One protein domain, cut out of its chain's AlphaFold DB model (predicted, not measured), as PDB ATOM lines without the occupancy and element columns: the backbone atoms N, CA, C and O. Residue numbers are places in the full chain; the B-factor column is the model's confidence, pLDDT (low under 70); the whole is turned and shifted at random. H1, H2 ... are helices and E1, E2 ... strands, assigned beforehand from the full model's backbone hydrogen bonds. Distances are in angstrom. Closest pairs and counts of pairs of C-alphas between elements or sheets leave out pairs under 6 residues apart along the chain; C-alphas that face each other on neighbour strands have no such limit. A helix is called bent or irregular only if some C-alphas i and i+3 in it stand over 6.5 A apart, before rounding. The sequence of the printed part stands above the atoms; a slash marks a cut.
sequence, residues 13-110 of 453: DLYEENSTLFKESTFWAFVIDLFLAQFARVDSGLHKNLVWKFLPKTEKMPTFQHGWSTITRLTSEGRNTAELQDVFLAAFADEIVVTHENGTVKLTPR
ATOM      1  N   ASP A  13     388.448 465.093 344.452       44.56
ATOM      2  CA  ASP A  13     388.232 464.654 343.062       44.56
ATOM      3  C   ASP A  13     387.204 465.525 342.301       44.56
ATOM      4  O   ASP A  13     387.317 465.742 341.095       44.56
ATOM      5  N   LEU A  14     386.209 466.079 343.011       48.94
ATOM      6  CA  LEU A  14     385.140 466.911 342.439       48.94
ATOM      7  C   LEU A  14     385.649 468.303 342.017       48.94
ATOM      8  O   LEU A  14     385.062 468.947 341.143       48.94
ATOM      9  N   TYR A  15     386.736 468.764 342.642       50.50
ATOM     10  CA  TYR A  15     387.407 470.025 342.335       50.50
ATOM     11  C   TYR A  15     388.219 469.926 341.034       50.50
ATOM     12  O   TYR A  15     388.222 470.862 340.232       50.50
ATOM     13  N   GLU A  16     388.851 468.784 340.754       53.00
ATOM     14  CA  GLU A  16     389.641 468.605 339.529       53.00
ATOM     15  C   GLU A  16     388.768 468.527 338.262       53.00
ATOM     16  O   GLU A  16     389.057 469.216 337.277       53.00
ATOM     17  N   GLU A  17     387.649 467.793 338.287       51.81
ATOM     18  CA  GLU A  17     386.736 467.704 337.133       51.81
ATOM     19  C   GLU A  17     385.934 468.997 336.898       51.81
ATOM     20  O   GLU A  17     385.810 469.442 335.757       51.81
ATOM     21  N   ASN A  18     385.436 469.672 337.942       49.59
ATOM     22  CA  ASN A  18     384.644 470.895 337.754       49.59
ATOM     23  C   ASN A  18     385.506 472.141 337.484       49.59
ATOM     24  O   ASN A  18     385.074 473.038 336.753       49.59
ATOM     25  N   SER A  19     386.749 472.191 337.986       50.56
ATOM     26  CA  SER A  19     387.676 473.287 337.666       50.56
ATOM     27  C   SER A  19     388.073 473.302 336.188       50.56
ATOM     28  O   SER A  19     388.311 474.373 335.630       50.56
ATOM     29  N   THR A  20     388.090 472.153 335.501       53.81
ATOM     30  CA  THR A  20     388.370 472.119 334.054       53.81
ATOM     31  C   THR A  20     387.228 472.682 333.206       53.81
ATOM     32  O   THR A  20     387.503 473.288 332.173       53.81
ATOM     33  N   LEU A  21     385.972 472.596 333.664       53.44
ATOM     34  CA  LEU A  21     384.815 473.192 332.981       53.44
ATOM     35  C   LEU A  21     384.755 474.728 333.108       53.44
ATOM     36  O   LEU A  21     384.181 475.373 332.233       53.44
ATOM     37  N   PHE A  22     385.380 475.317 334.141       55.69
ATOM     38  CA  PHE A  22     385.470 476.778 334.338       55.69
ATOM     39  C   PHE A  22     386.816 477.418 334.042       55.69
ATOM     40  O   PHE A  22     386.896 478.644 334.040       55.69
ATOM     41  N   LYS A  23     387.865 476.647 333.745       51.38
ATOM     42  CA  LYS A  23     389.175 477.211 333.379       51.38
ATOM     43  C   LYS A  23     389.130 478.129 332.149       51.38
ATOM     44  O   LYS A  23     390.015 478.962 332.000       51.38
ATOM     45  N   GLU A  24     388.092 478.041 331.315       52.72
ATOM     46  CA  GLU A  24     387.872 478.981 330.204       52.72
ATOM     47  C   GLU A  24     387.379 480.371 330.663       52.72
ATOM     48  O   GLU A  24     387.493 481.338 329.914       52.72
ATOM     49  N   SER A  25     386.880 480.509 331.899       61.03
ATOM     50  CA  SER A  25     386.433 481.777 332.485       61.03
ATOM     51  C   SER A  25     387.021 481.975 333.883       61.03
ATOM     52  O   SER A  25     386.430 481.581 334.893       61.03
ATOM     53  N   THR A  26     388.162 482.667 333.939       64.31
ATOM     54  CA  THR A  26     388.912 483.014 335.165       64.31
ATOM     55  C   THR A  26     388.047 483.627 336.268       64.31
ATOM     56  O   THR A  26     388.285 483.377 337.446       64.31
ATOM     57  N   PHE A  27     387.008 484.378 335.898       72.25
ATOM     58  CA  PHE A  27     386.067 484.985 336.837       72.25
ATOM     59  C   PHE A  27     385.239 483.957 337.625       72.25
ATOM     60  O   PHE A  27     385.058 484.088 338.831       72.25
ATOM     61  N   TRP A  28     384.741 482.915 336.961       70.94
ATOM     62  CA  TRP A  28     383.802 481.972 337.570       70.94
ATOM     63  C   TRP A  28     384.496 480.933 338.440       70.94
ATOM     64  O   TRP A  28     383.986 480.603 339.507       70.94
ATOM     65  N   ALA A  29     385.678 480.481 338.013       71.31
ATOM     66  CA  ALA A  29     386.553 479.671 338.851       71.31
ATOM     67  C   ALA A  29     386.851 480.403 340.169       71.31
ATOM     68  O   ALA A  29     386.624 479.858 341.240       71.31
ATOM     69  N   PHE A  30     387.206 481.690 340.093       76.44
ATOM     70  CA  PHE A  30     387.459 482.520 341.270       76.44
ATOM     71  C   PHE A  30     386.241 482.657 342.203       76.44
ATOM     72  O   PHE A  30     386.383 482.541 343.419       76.44
ATOM     73  N   VAL A  31     385.036 482.877 341.659       74.12
ATOM     74  CA  VAL A  31     383.799 482.968 342.460       74.12
ATOM     75  C   VAL A  31     383.496 481.647 343.176       74.12
ATOM     76  O   VAL A  31     383.144 481.659 344.356       74.12
ATOM     77  N   ILE A  32     383.653 480.512 342.488       74.62
ATOM     78  CA  ILE A  32     383.433 479.181 343.069       74.62
ATOM     79  C   ILE A  32     384.493 478.879 344.134       74.62
ATOM     80  O   ILE A  32     384.136 478.438 345.224       74.62
ATOM     81  N   ASP A  33     385.765 479.189 343.881       76.69
ATOM     82  CA  ASP A  33     386.858 478.968 344.833       76.69
ATOM     83  C   ASP A  33     386.661 479.778 346.114       76.69
ATOM     84  O   ASP A  33     386.803 479.245 347.215       76.69
ATOM     85  N   LEU A  34     386.262 481.049 345.994       80.00
ATOM     86  CA  LEU A  34     385.910 481.873 347.148       80.00
ATOM     87  C   LEU A  34     384.724 481.292 347.924       80.00
ATOM     88  O   LEU A  34     384.729 481.314 349.157       80.00
ATOM     89  N   PHE A  35     383.713 480.779 347.218       82.38
ATOM     90  CA  PHE A  35     382.526 480.197 347.841       82.38
ATOM     91  C   PHE A  35     382.895 478.933 348.621       82.38
ATOM     92  O   PHE A  35     382.553 478.803 349.795       82.38
ATOM     93  N   LEU A  36     383.669 478.038 348.014       77.75
ATOM     94  CA  LEU A  36     384.144 476.820 348.665       77.75
ATOM     95  C   LEU A  36     385.077 477.134 349.842       77.75
ATOM     96  O   LEU A  36     384.917 476.563 350.921       77.75
ATOM     97  N   ALA A  37     385.996 478.090 349.680       82.50
ATOM     98  CA  ALA A  37     386.915 478.514 350.734       82.50
ATOM     99  C   ALA A  37     386.184 479.119 351.939       82.50
ATOM    100  O   ALA A  37     386.580 478.866 353.079       82.50
ATOM    101  N   GLN A  38     385.102 479.873 351.703       84.31
ATOM    102  CA  GLN A  38     384.268 480.407 352.777       84.31
ATOM    103  C   GLN A  38     383.719 479.279 353.656       84.31
ATOM    104  O   GLN A  38     383.735 479.393 354.882       84.31
ATOM    105  N   PHE A  39     383.216 478.209 353.038       83.19
ATOM    106  CA  PHE A  39     382.465 477.182 353.753       83.19
ATOM    107  C   PHE A  39     383.288 475.975 354.217       83.19
ATOM    108  O   PHE A  39     382.809 475.194 355.035       83.19
ATOM    109  N   ALA A  40     384.543 475.846 353.784       78.44
ATOM    110  CA  ALA A  40     385.413 474.722 354.135       78.44
ATOM    111  C   ALA A  40     385.736 474.595 355.640       78.44
ATOM    112  O   ALA A  40     386.187 473.538 356.080       78.44
ATOM    113  N   ARG A  41     385.570 475.668 356.430       79.00
ATOM    114  CA  ARG A  41     386.016 475.735 357.840       79.00
ATOM    115  C   ARG A  41     384.979 476.279 358.823       79.00
ATOM    116  O   ARG A  41     385.332 476.577 359.960       79.00
ATOM    117  N   VAL A  42     383.733 476.459 358.400       82.62
ATOM    118  CA  VAL A  42     382.658 476.939 359.284       82.62
ATOM    119  C   VAL A  42     381.938 475.769 359.924       82.62
ATOM    120  O   VAL A  42     381.775 474.734 359.297       82.62
ATOM    121  N   ASP A  43     381.487 475.946 361.163       84.75
ATOM    122  CA  ASP A  43     380.709 474.930 361.867       84.75
ATOM    123  C   ASP A  43     379.357 474.666 361.192       84.75
ATOM    124  O   ASP A  43     378.833 475.490 360.438       84.75
ATOM    125  N   SER A  44     378.736 473.529 361.515       79.19
ATOM    126  CA  SER A  44     377.377 473.241 361.046       79.19
ATOM    127  C   SER A  44     376.385 474.298 361.544       79.19
ATOM    128  O   SER A  44     376.359 474.625 362.730       79.19
ATOM    129  N   GLY A  45     375.548 474.823 360.654       77.75
ATOM    130  CA  GLY A  45     374.619 475.901 360.977       77.75
ATOM    131  C   GLY A  45     374.144 476.675 359.753       77.75
ATOM    132  O   GLY A  45     374.446 476.322 358.615       77.75
ATOM    133  N   LEU A  46     373.376 477.737 359.992       81.50
ATOM    134  CA  LEU A  46     372.942 478.664 358.950       81.50
ATOM    135  C   LEU A  46     373.934 479.824 358.848       81.50
ATOM    136  O   LEU A  46     374.176 480.524 359.831       81.50
ATOM    137  N   HIS A  47     374.459 480.059 357.650       84.50
ATOM    138  CA  HIS A  47     375.508 481.041 357.398       84.50
ATOM    139  C   HIS A  47     375.143 481.960 356.241       84.50
ATOM    140  O   HIS A  47     374.511 481.552 355.274       84.50
ATOM    141  N   LYS A  48     375.587 483.213 356.303       88.25
ATOM    142  CA  LYS A  48     375.432 484.165 355.195       88.25
ATOM    143  C   LYS A  48     376.461 483.868 354.112       88.25
ATOM    144  O   LYS A  48     377.637 483.731 354.428       88.25
ATOM    145  N   ASN A  49     376.057 483.847 352.849       88.25
ATOM    146  CA  ASN A  49     376.988 483.743 351.727       88.25
ATOM    147  C   ASN A  49     377.675 485.098 351.501       88.25
ATOM    148  O   ASN A  49     377.052 486.061 351.049       88.25
ATOM    149  N   LEU A  50     378.946 485.203 351.883       84.69
ATOM    150  CA  LEU A  50     379.696 486.452 351.791       84.69
ATOM    151  C   LEU A  50     380.108 486.727 350.350       84.69
ATOM    152  O   LEU A  50     380.052 487.878 349.926       84.69
ATOM    153  N   VAL A  51     380.419 485.681 349.582       79.81
ATOM    154  CA  VAL A  51     380.751 485.785 348.153       79.81
ATOM    155  C   VAL A  51     379.621 486.454 347.383       79.81
ATOM    156  O   VAL A  51     379.847 487.409 346.643       79.81
ATOM    157  N   TRP A  52     378.380 486.053 347.654       81.06
ATOM    158  CA  TRP A  52     377.214 486.677 347.038       81.06
ATOM    159  C   TRP A  52     376.953 488.116 347.505       81.06
ATOM    160  O   TRP A  52     376.343 488.912 346.791       81.06
ATOM    161  N   LYS A  53     377.412 488.493 348.702       78.12
ATOM    162  CA  LYS A  53     377.285 489.867 349.215       78.12
ATOM    163  C   LYS A  53     378.316 490.833 348.652       78.12
ATOM    164  O   LYS A  53     378.043 492.030 348.659       78.12
ATOM    165  N   PHE A  54     379.458 490.337 348.181       79.25
ATOM    166  CA  PHE A  54     380.475 491.176 347.548       79.25
ATOM    167  C   PHE A  54     380.017 491.743 346.202       79.25
ATOM    168  O   PHE A  54     380.474 492.817 345.816       79.25
ATOM    169  N   LEU A  55     379.089 491.072 345.512       77.12
ATOM    170  CA  LEU A  55     378.535 491.578 344.260       77.12
ATOM    171  C   LEU A  55     377.529 492.719 344.514       77.12
ATOM    172  O   LEU A  55     376.571 492.532 345.281       77.12
ATOM    173  N   PRO A  56     377.684 493.883 343.851       81.69
ATOM    174  CA  PRO A  56     376.697 494.958 343.891       81.69
ATOM    175  C   PRO A  56     375.300 494.448 343.521       81.69
ATOM    176  O   PRO A  56     375.145 493.663 342.586       81.69
ATOM    177  N   LYS A  57     374.249 494.921 344.211       78.38
ATOM    178  CA  LYS A  57     372.858 494.483 343.954       78.38
ATOM    179  C   LYS A  57     372.444 494.613 342.482       78.38
ATOM    180  O   LYS A  57     371.696 493.776 341.991       78.38
ATOM    181  N   THR A  58     372.941 495.637 341.793       82.12
ATOM    182  CA  THR A  58     372.700 495.900 340.367       82.12
ATOM    183  C   THR A  58     373.375 494.889 339.437       82.12
ATOM    184  O   THR A  58     372.909 494.691 338.321       82.12
ATOM    185  N   GLU A  59     374.435 494.221 339.890       82.19
ATOM    186  CA  GLU A  59     375.235 493.274 339.099       82.19
ATOM    187  C   GLU A  59     374.894 491.812 339.396       82.19
ATOM    188  O   GLU A  59     375.175 490.937 338.578       82.19
ATOM    189  N   LYS A  60     374.227 491.543 340.523       81.81
ATOM    190  CA  LYS A  60     373.791 490.206 340.945       81.81
ATOM    191  C   LYS A  60     373.038 489.446 339.846       81.81
ATOM    192  O   LYS A  60     373.453 488.359 339.448       81.81
ATOM    193  N   MET A  61     371.948 490.021 339.334       78.69
ATOM    194  CA  MET A  61     371.097 489.353 338.339       78.69
ATOM    195  C   MET A  61     371.788 489.190 336.970       78.69
ATOM    196  O   MET A  61     371.774 488.072 336.455       78.69
ATOM    197  N   PRO A  62     372.453 490.218 336.398       83.69
ATOM    198  CA  PRO A  62     373.247 490.045 335.176       83.69
ATOM    199  C   PRO A  62     374.328 488.964 335.299       83.69
ATOM    200  O   PRO A  62     374.501 488.151 334.392       83.69
ATOM    201  N   THR A  63     375.012 488.907 336.444       81.25
ATOM    202  CA  THR A  63     376.051 487.909 336.722       81.25
ATOM    203  C   THR A  63     375.446 486.505 336.773       81.25
ATOM    204  O   THR A  63     375.913 485.609 336.070       81.25
ATOM    205  N   PHE A  64     374.338 486.322 337.504       82.25
ATOM    206  CA  PHE A  64     373.608 485.050 337.542       82.25
ATOM    207  C   PHE A  64     373.169 484.601 336.141       82.25
ATOM    208  O   PHE A  64     373.425 483.466 335.748       82.25
ATOM    209  N   GLN A  65     372.554 485.497 335.363       81.31
ATOM    210  CA  GLN A  65     372.089 485.205 334.005       81.31
ATOM    211  C   GLN A  65     373.240 484.799 333.079       81.31
ATOM    212  O   GLN A  65     373.116 483.824 332.337       81.31
ATOM    213  N   HIS A  66     374.374 485.500 333.148       84.50
ATOM    214  CA  HIS A  66     375.551 485.181 332.348       84.50
ATOM    215  C   HIS A  66     376.107 483.787 332.680       84.50
ATOM    216  O   HIS A  66     376.313 482.968 331.779       84.50
ATOM    217  N   GLY A  67     376.273 483.469 333.966       83.75
ATOM    218  CA  GLY A  67     376.749 482.151 334.391       83.75
ATOM    219  C   GLY A  67     375.757 481.038 334.050       83.75
ATOM    220  O   GLY A  67     376.141 480.028 333.463       83.75
ATOM    221  N   TRP A  68     374.460 481.258 334.283       85.31
ATOM    222  CA  TRP A  68     373.418 480.280 333.963       85.31
ATOM    223  C   TRP A  68     373.297 480.011 332.459       85.31
ATOM    224  O   TRP A  68     373.140 478.861 332.041       85.31
ATOM    225  N   SER A  69     373.424 481.047 331.623       80.62
ATOM    226  CA  SER A  69     373.446 480.890 330.162       80.62
ATOM    227  C   SER A  69     374.643 480.058 329.691       80.62
ATOM    228  O   SER A  69     374.501 479.214 328.805       80.62
ATOM    229  N   THR A  70     375.797 480.216 330.346       82.75
ATOM    230  CA  THR A  70     377.010 479.439 330.066       82.75
ATOM    231  C   THR A  70     376.811 477.972 330.433       82.75
ATOM    232  O   THR A  70     377.086 477.094 329.618       82.75
ATOM    233  N   ILE A  71     376.254 477.702 331.615       79.19
ATOM    234  CA  ILE A  71     375.922 476.347 332.066       79.19
ATOM    235  C   ILE A  71     374.927 475.685 331.105       79.19
ATOM    236  O   ILE A  71     375.155 474.561 330.670       79.19
ATOM    237  N   THR A  72     373.867 476.400 330.720       77.31
ATOM    238  CA  THR A  72     372.835 475.912 329.790       77.31
ATOM    239  C   THR A  72     373.426 475.564 328.422       77.31
ATOM    240  O   THR A  72     373.095 474.521 327.854       77.31
ATOM    241  N   ARG A  73     374.340 476.396 327.903       84.88
ATOM    242  CA  ARG A  73     375.076 476.113 326.664       84.88
ATOM    243  C   ARG A  73     375.883 474.819 326.789       84.88
ATOM    244  O   ARG A  73     375.731 473.941 325.944       84.88
ATOM    245  N   LEU A  74     376.662 474.658 327.860       79.88
ATOM    246  CA  LEU A  74     377.443 473.438 328.105       79.88
ATOM    247  C   LEU A  74     376.544 472.191 328.205       79.88
ATOM    248  O   LEU A  74     376.889 471.143 327.658       79.88
ATOM    249  N   THR A  75     375.367 472.303 328.832       76.75
ATOM    250  CA  THR A  75     374.365 471.225 328.852       76.75
ATOM    251  C   THR A  75     373.893 470.877 327.438       76.75
ATOM    252  O   THR A  75     373.797 469.701 327.090       76.75
ATOM    253  N   SER A  76     373.611 471.887 326.606       71.25
ATOM    254  CA  SER A  76     373.146 471.688 325.224       71.25
ATOM    255  C   SER A  76     374.206 471.062 324.309       71.25
ATOM    256  O   SER A  76     373.862 470.342 323.376       71.25
ATOM    257  N   GLU A  77     375.488 471.257 324.627       84.19
ATOM    258  CA  GLU A  77     376.636 470.607 323.978       84.19
ATOM    259  C   GLU A  77     376.832 469.145 324.430       84.19
ATOM    260  O   GLU A  77     377.783 468.483 324.019       84.19
ATOM    261  N   GLY A  78     375.940 468.619 325.277       76.62
ATOM    262  CA  GLY A  78     375.966 467.235 325.749       76.62
ATOM    263  C   GLY A  78     376.888 466.989 326.943       76.62
ATOM    264  O   GLY A  78     377.111 465.832 327.305       76.62
ATOM    265  N   ARG A  79     377.422 468.042 327.578       74.81
ATOM    266  CA  ARG A  79     378.229 467.901 328.798       74.81
ATOM    267  C   ARG A  79     377.328 467.668 330.010       74.81
ATOM    268  O   ARG A  79     376.251 468.251 330.128       74.81
ATOM    269  N   ASN A  80     377.784 466.840 330.950       72.94
ATOM    270  CA  ASN A  80     377.095 466.670 332.225       72.94
ATOM    271  C   ASN A  80     377.389 467.867 333.139       72.94
ATOM    272  O   ASN A  80     378.460 467.955 333.724       72.94
ATOM    273  N   THR A  81     376.433 468.785 333.259       73.44
ATOM    274  CA  THR A  81     376.560 470.009 334.066       73.44
ATOM    275  C   THR A  81     375.740 469.971 335.355       73.44
ATOM    276  O   THR A  81     375.529 471.017 335.959       73.44
ATOM    277  N   ALA A  82     375.202 468.815 335.756       65.38
ATOM    278  CA  ALA A  82     374.263 468.741 336.879       65.38
ATOM    279  C   ALA A  82     374.888 469.247 338.191       65.38
ATOM    280  O   ALA A  82     374.297 470.061 338.891       65.38
ATOM    281  N   GLU A  83     376.118 468.825 338.479       65.06
ATOM    282  CA  GLU A  83     376.823 469.222 339.706       65.06
ATOM    283  C   GLU A  83     377.188 470.702 339.697       65.06
ATOM    284  O   GLU A  83     377.095 471.391 340.709       65.06
ATOM    285  N   LEU A  84     377.521 471.213 338.518       71.00
ATOM    286  CA  LEU A  84     377.771 472.622 338.334       71.00
ATOM    287  C   LEU A  84     376.512 473.474 338.542       71.00
ATOM    288  O   LEU A  84     376.574 474.520 339.180       71.00
ATOM    289  N   GLN A  85     375.362 473.043 338.024       72.69
ATOM    290  CA  GLN A  85     374.094 473.733 338.273       72.69
ATOM    291  C   GLN A  85     373.827 473.841 339.779       72.69
ATOM    292  O   GLN A  85     373.459 474.913 340.251       72.69
ATOM    293  N   ASP A  86     374.091 472.775 340.536       67.00
ATOM    294  CA  ASP A  86     373.907 472.751 341.989       67.00
ATOM    295  C   ASP A  86     374.873 473.699 342.723       67.00
ATOM    296  O   ASP A  86     374.432 474.512 343.540       67.00
ATOM    297  N   VAL A  87     376.175 473.648 342.409       75.12
ATOM    298  CA  VAL A  87     377.186 474.550 342.998       75.12
ATOM    299  C   VAL A  87     376.880 476.006 342.653       75.12
ATOM    300  O   VAL A  87     376.960 476.874 343.518       75.12
ATOM    301  N   PHE A  88     376.480 476.277 341.410       77.88
ATOM    302  CA  PHE A  88     376.133 477.617 340.954       77.88
ATOM    303  C   PHE A  88     374.895 478.158 341.679       77.88
ATOM    304  O   PHE A  88     374.904 479.291 342.146       77.88
ATOM    305  N   LEU A  89     373.845 477.353 341.850       77.12
ATOM    306  CA  LEU A  89     372.663 477.766 342.615       77.12
ATOM    307  C   LEU A  89     372.997 478.025 344.090       77.12
ATOM    308  O   LEU A  89     372.509 478.996 344.667       77.12
ATOM    309  N   ALA A  90     373.856 477.199 344.695       77.25
ATOM    310  CA  ALA A  90     374.313 477.403 346.065       77.25
ATOM    311  C   ALA A  90     375.158 478.683 346.203       77.25
ATOM    312  O   ALA A  90     374.909 479.487 347.097       77.25
ATOM    313  N   ALA A  91     376.089 478.928 345.277       80.50
ATOM    314  CA  ALA A  91     376.960 480.104 345.282       80.50
ATOM    315  C   ALA A  91     376.208 481.440 345.168       80.50
ATOM    316  O   ALA A  91     376.751 482.480 345.542       80.50
ATOM    317  N   PHE A  92     374.956 481.412 344.710       78.31
ATOM    318  CA  PHE A  92     374.106 482.586 344.509       78.31
ATOM    319  C   PHE A  92     372.966 482.721 345.531       78.31
ATOM    320  O   PHE A  92     372.174 483.661 345.445       78.31
ATOM    321  N   ALA A  93     372.874 481.825 346.515       80.06
ATOM    322  CA  ALA A  93     371.922 481.974 347.614       80.06
ATOM    323  C   ALA A  93     372.446 482.955 348.675       80.06
ATOM    324  O   ALA A  93     373.640 482.969 348.971       80.06
ATOM    325  N   ASP A  94     371.561 483.763 349.274       80.44
ATOM    326  CA  ASP A  94     371.927 484.736 350.320       80.44
ATOM    327  C   ASP A  94     372.382 484.072 351.628       80.44
ATOM    328  O   ASP A  94     373.254 484.594 352.336       80.44
ATOM    329  N   GLU A  95     371.832 482.901 351.936       83.25
ATOM    330  CA  GLU A  95     372.202 482.100 353.096       83.25
ATOM    331  C   GLU A  95     372.351 480.625 352.714       83.25
ATOM    332  O   GLU A  95     371.665 480.126 351.824       83.25
ATOM    333  N   ILE A  96     373.257 479.932 353.399       82.50
ATOM    334  CA  ILE A  96     373.645 478.541 353.171       82.50
ATOM    335  C   ILE A  96     373.520 477.790 354.490       82.50
ATOM    336  O   ILE A  96     374.051 478.219 355.516       82.50
ATOM    337  N   VAL A  97     372.833 476.657 354.462       78.50
ATOM    338  CA  VAL A  97     372.863 475.670 355.535       78.50
ATOM    339  C   VAL A  97     374.091 474.793 355.325       78.50
ATOM    340  O   VAL A  97     374.244 474.161 354.281       78.50
ATOM    341  N   VAL A  98     374.969 474.772 356.322       80.38
ATOM    342  CA  VAL A  98     376.190 473.968 356.351       80.38
ATOM    343  C   VAL A  98     375.961 472.794 357.297       80.38
ATOM    344  O   VAL A  98     375.560 472.997 358.443       80.38
ATOM    345  N   THR A  99     376.218 471.566 356.849       74.94
ATOM    346  CA  THR A  99     376.153 470.369 357.709       74.94
ATOM    347  C   THR A  99     377.399 469.516 357.555       74.94
ATOM    348  O   THR A  99     377.805 469.217 356.431       74.94
ATOM    349  N   HIS A 100     377.985 469.106 358.677       72.19
ATOM    350  CA  HIS A 100     379.169 468.257 358.723       72.19
ATOM    351  C   HIS A 100     378.748 466.825 359.035       72.19
ATOM    352  O   HIS A 100     378.229 466.546 360.113       72.19
ATOM    353  N   GLU A 101     378.993 465.902 358.110       64.31
ATOM    354  CA  GLU A 101     378.703 464.481 358.301       64.31
ATOM    355  C   GLU A 101     379.899 463.649 357.843       64.31
ATOM    356  O   GLU A 101     380.308 463.730 356.688       64.31
ATOM    357  N   ASN A 102     380.466 462.833 358.739       66.12
ATOM    358  CA  ASN A 102     381.555 461.894 358.430       66.12
ATOM    359  C   ASN A 102     382.770 462.537 357.725       66.12
ATOM    360  O   ASN A 102     383.279 462.000 356.745       66.12
ATOM    361  N   GLY A 103     383.211 463.711 358.189       66.56
ATOM    362  CA  GLY A 103     384.333 464.445 357.582       66.56
ATOM    363  C   GLY A 103     383.990 465.163 356.271       66.56
ATOM    364  O   GLY A 103     384.866 465.765 355.665       66.56
ATOM    365  N   THR A 104     382.724 465.135 355.848       63.72
ATOM    366  CA  THR A 104     382.231 465.857 354.672       63.72
ATOM    367  C   THR A 104     381.489 467.122 355.085       63.72
ATOM    368  O   THR A 104     380.604 467.065 355.941       63.72
ATOM    369  N   VAL A 105     381.781 468.238 354.412       70.81
ATOM    370  CA  VAL A 105     380.990 469.472 354.488       70.81
ATOM    371  C   VAL A 105     379.940 469.461 353.380       70.81
ATOM    372  O   VAL A 105     380.275 469.328 352.202       70.81
ATOM    373  N   LYS A 106     378.664 469.590 353.749       72.75
ATOM    374  CA  LYS A 106     377.542 469.728 352.812       72.75
ATOM    375  C   LYS A 106     376.985 471.143 352.876       72.75
ATOM    376  O   LYS A 106     376.784 471.669 353.971       72.75
ATOM    377  N   LEU A 107     376.708 471.714 351.707       70.31
ATOM    378  CA  LEU A 107     376.186 473.068 351.537       70.31
ATOM    379  C   LEU A 107     374.827 472.999 350.854       70.31
ATOM    380  O   LEU A 107     374.715 472.503 349.734       70.31
ATOM    381  N   THR A 108     373.798 473.513 351.515       71.12
ATOM    382  CA  THR A 108     372.447 473.582 350.962       71.12
ATOM    383  C   THR A 108     372.009 475.041 350.944       71.12
ATOM    384  O   THR A 108     372.003 475.671 352.003       71.12
ATOM    385  N   PRO A 109     371.646 475.622 349.786       71.88
ATOM    386  CA  PRO A 109     371.112 476.975 349.769       71.88
ATOM    387  C   PRO A 109     369.872 477.047 350.657       71.88
ATOM    388  O   PRO A 109     368.988 476.190 350.575       71.88
ATOM    389  N   ARG A 110     369.783 478.078 351.502       69.00
ATOM    390  CA  ARG A 110     368.527 478.405 352.167       69.00
ATOM    391  C   ARG A 110     367.588 478.897 351.077       69.00
ATOM    392  O   ARG A 110     367.654 480.045 350.651       69.00
TER     393      ARG A 110
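AT A GLANCE: This is residues 13 to 110 of the 453 residues of an uncharacterized protein of Candidatus Bathyarchaeota archaeon (UniProt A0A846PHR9). A small three-stranded sheet stands at one end of the domain and the long helix H4 at the other; H5, which makes a helical hairpin with H4, lies in the middle between them, its residues 86 to 91 next to edge strand E3. H2 crosses H5 and reaches the sheet with residues 36 to 39; H1 folds back from its other end. The 98 printed residues hold five named helices and three named strands, in the order H1 H2 E1 H3 H4 H5 E2 E3; the sheet, E1 E2 E3, is antiparallel and the class mixed. The whole is compact, radius of gyration of the C-alphas 13.5 A, spanning 37 by 34 by 20 A.

HOW THE PARTS SIT: Inner strand E2, residues 95 to 101, is antiparallel to E1, residues 45 to 48, with N 47 and O 96 2.8 A apart, within hydrogen-bond range. E2 forms a hairpin with E3, residues 104 to 109; N 99 and O 106, 2.9 A apart, are within that range. H5, residues 82 to 91, only grazes the sheet with residues 86 to 91; the closest C-alphas to E3 are those of Ala 90 and Pro 109, 4.9 A. H4, residues 57 to 76, touches H5 with residues 68 to 71 alone, at a shallow tilt of 5 degrees, opposite ways; the closest C-alphas are those of Ile 71 and Gln 85, 7.0 A. The hub H2, residues 26 to 39, only grazes the sheet; with residues 31 to 35 alone it touches H5, closest C-alphas Phe 35 and Ala 91, 6.1 A, at a steep tilt of 69.5 degrees, only just short of about perpendicular. H3, residues 50 to 54, touches H2, closest C-alphas Val 51 and Phe 35, 5.9 A. H1, residues 13 to 22, and H2 only just touch, with 3 pairs of C-alphas within 8 A, and only at the corner; the closest are Phe 22 and Ala 29, 5.5 A. Every O i to N i+4 pair is within hydrogen-bond range in H2, H3 and H5, against 4 of 6 in H1 and 14 of 16 in H4.

IN THESE COORDINATES: E2 is 19.5 A long from first to last C-alpha, and E3, 16.5 A, ends at C-alpha 109 (371.112, 476.975, 349.769). H4 is 29.5 A long and irregular, with C-alphas 58 and 61 7.0 A apart; H2 is 20.5 A long. H1 begins at C-alpha 13 (388.232, 464.654, 343.062).

THE WHOLE: The C-alphas farthest apart, those of Thr 58 and Asn 102, are 39.5 A apart. The printed part has no cut, and its links between named elements are tight. The mean pLDDT of the printed part is 74.1; residues 13 to 26, 82 to 83, 86, 101 to 104 and 110 are under 70.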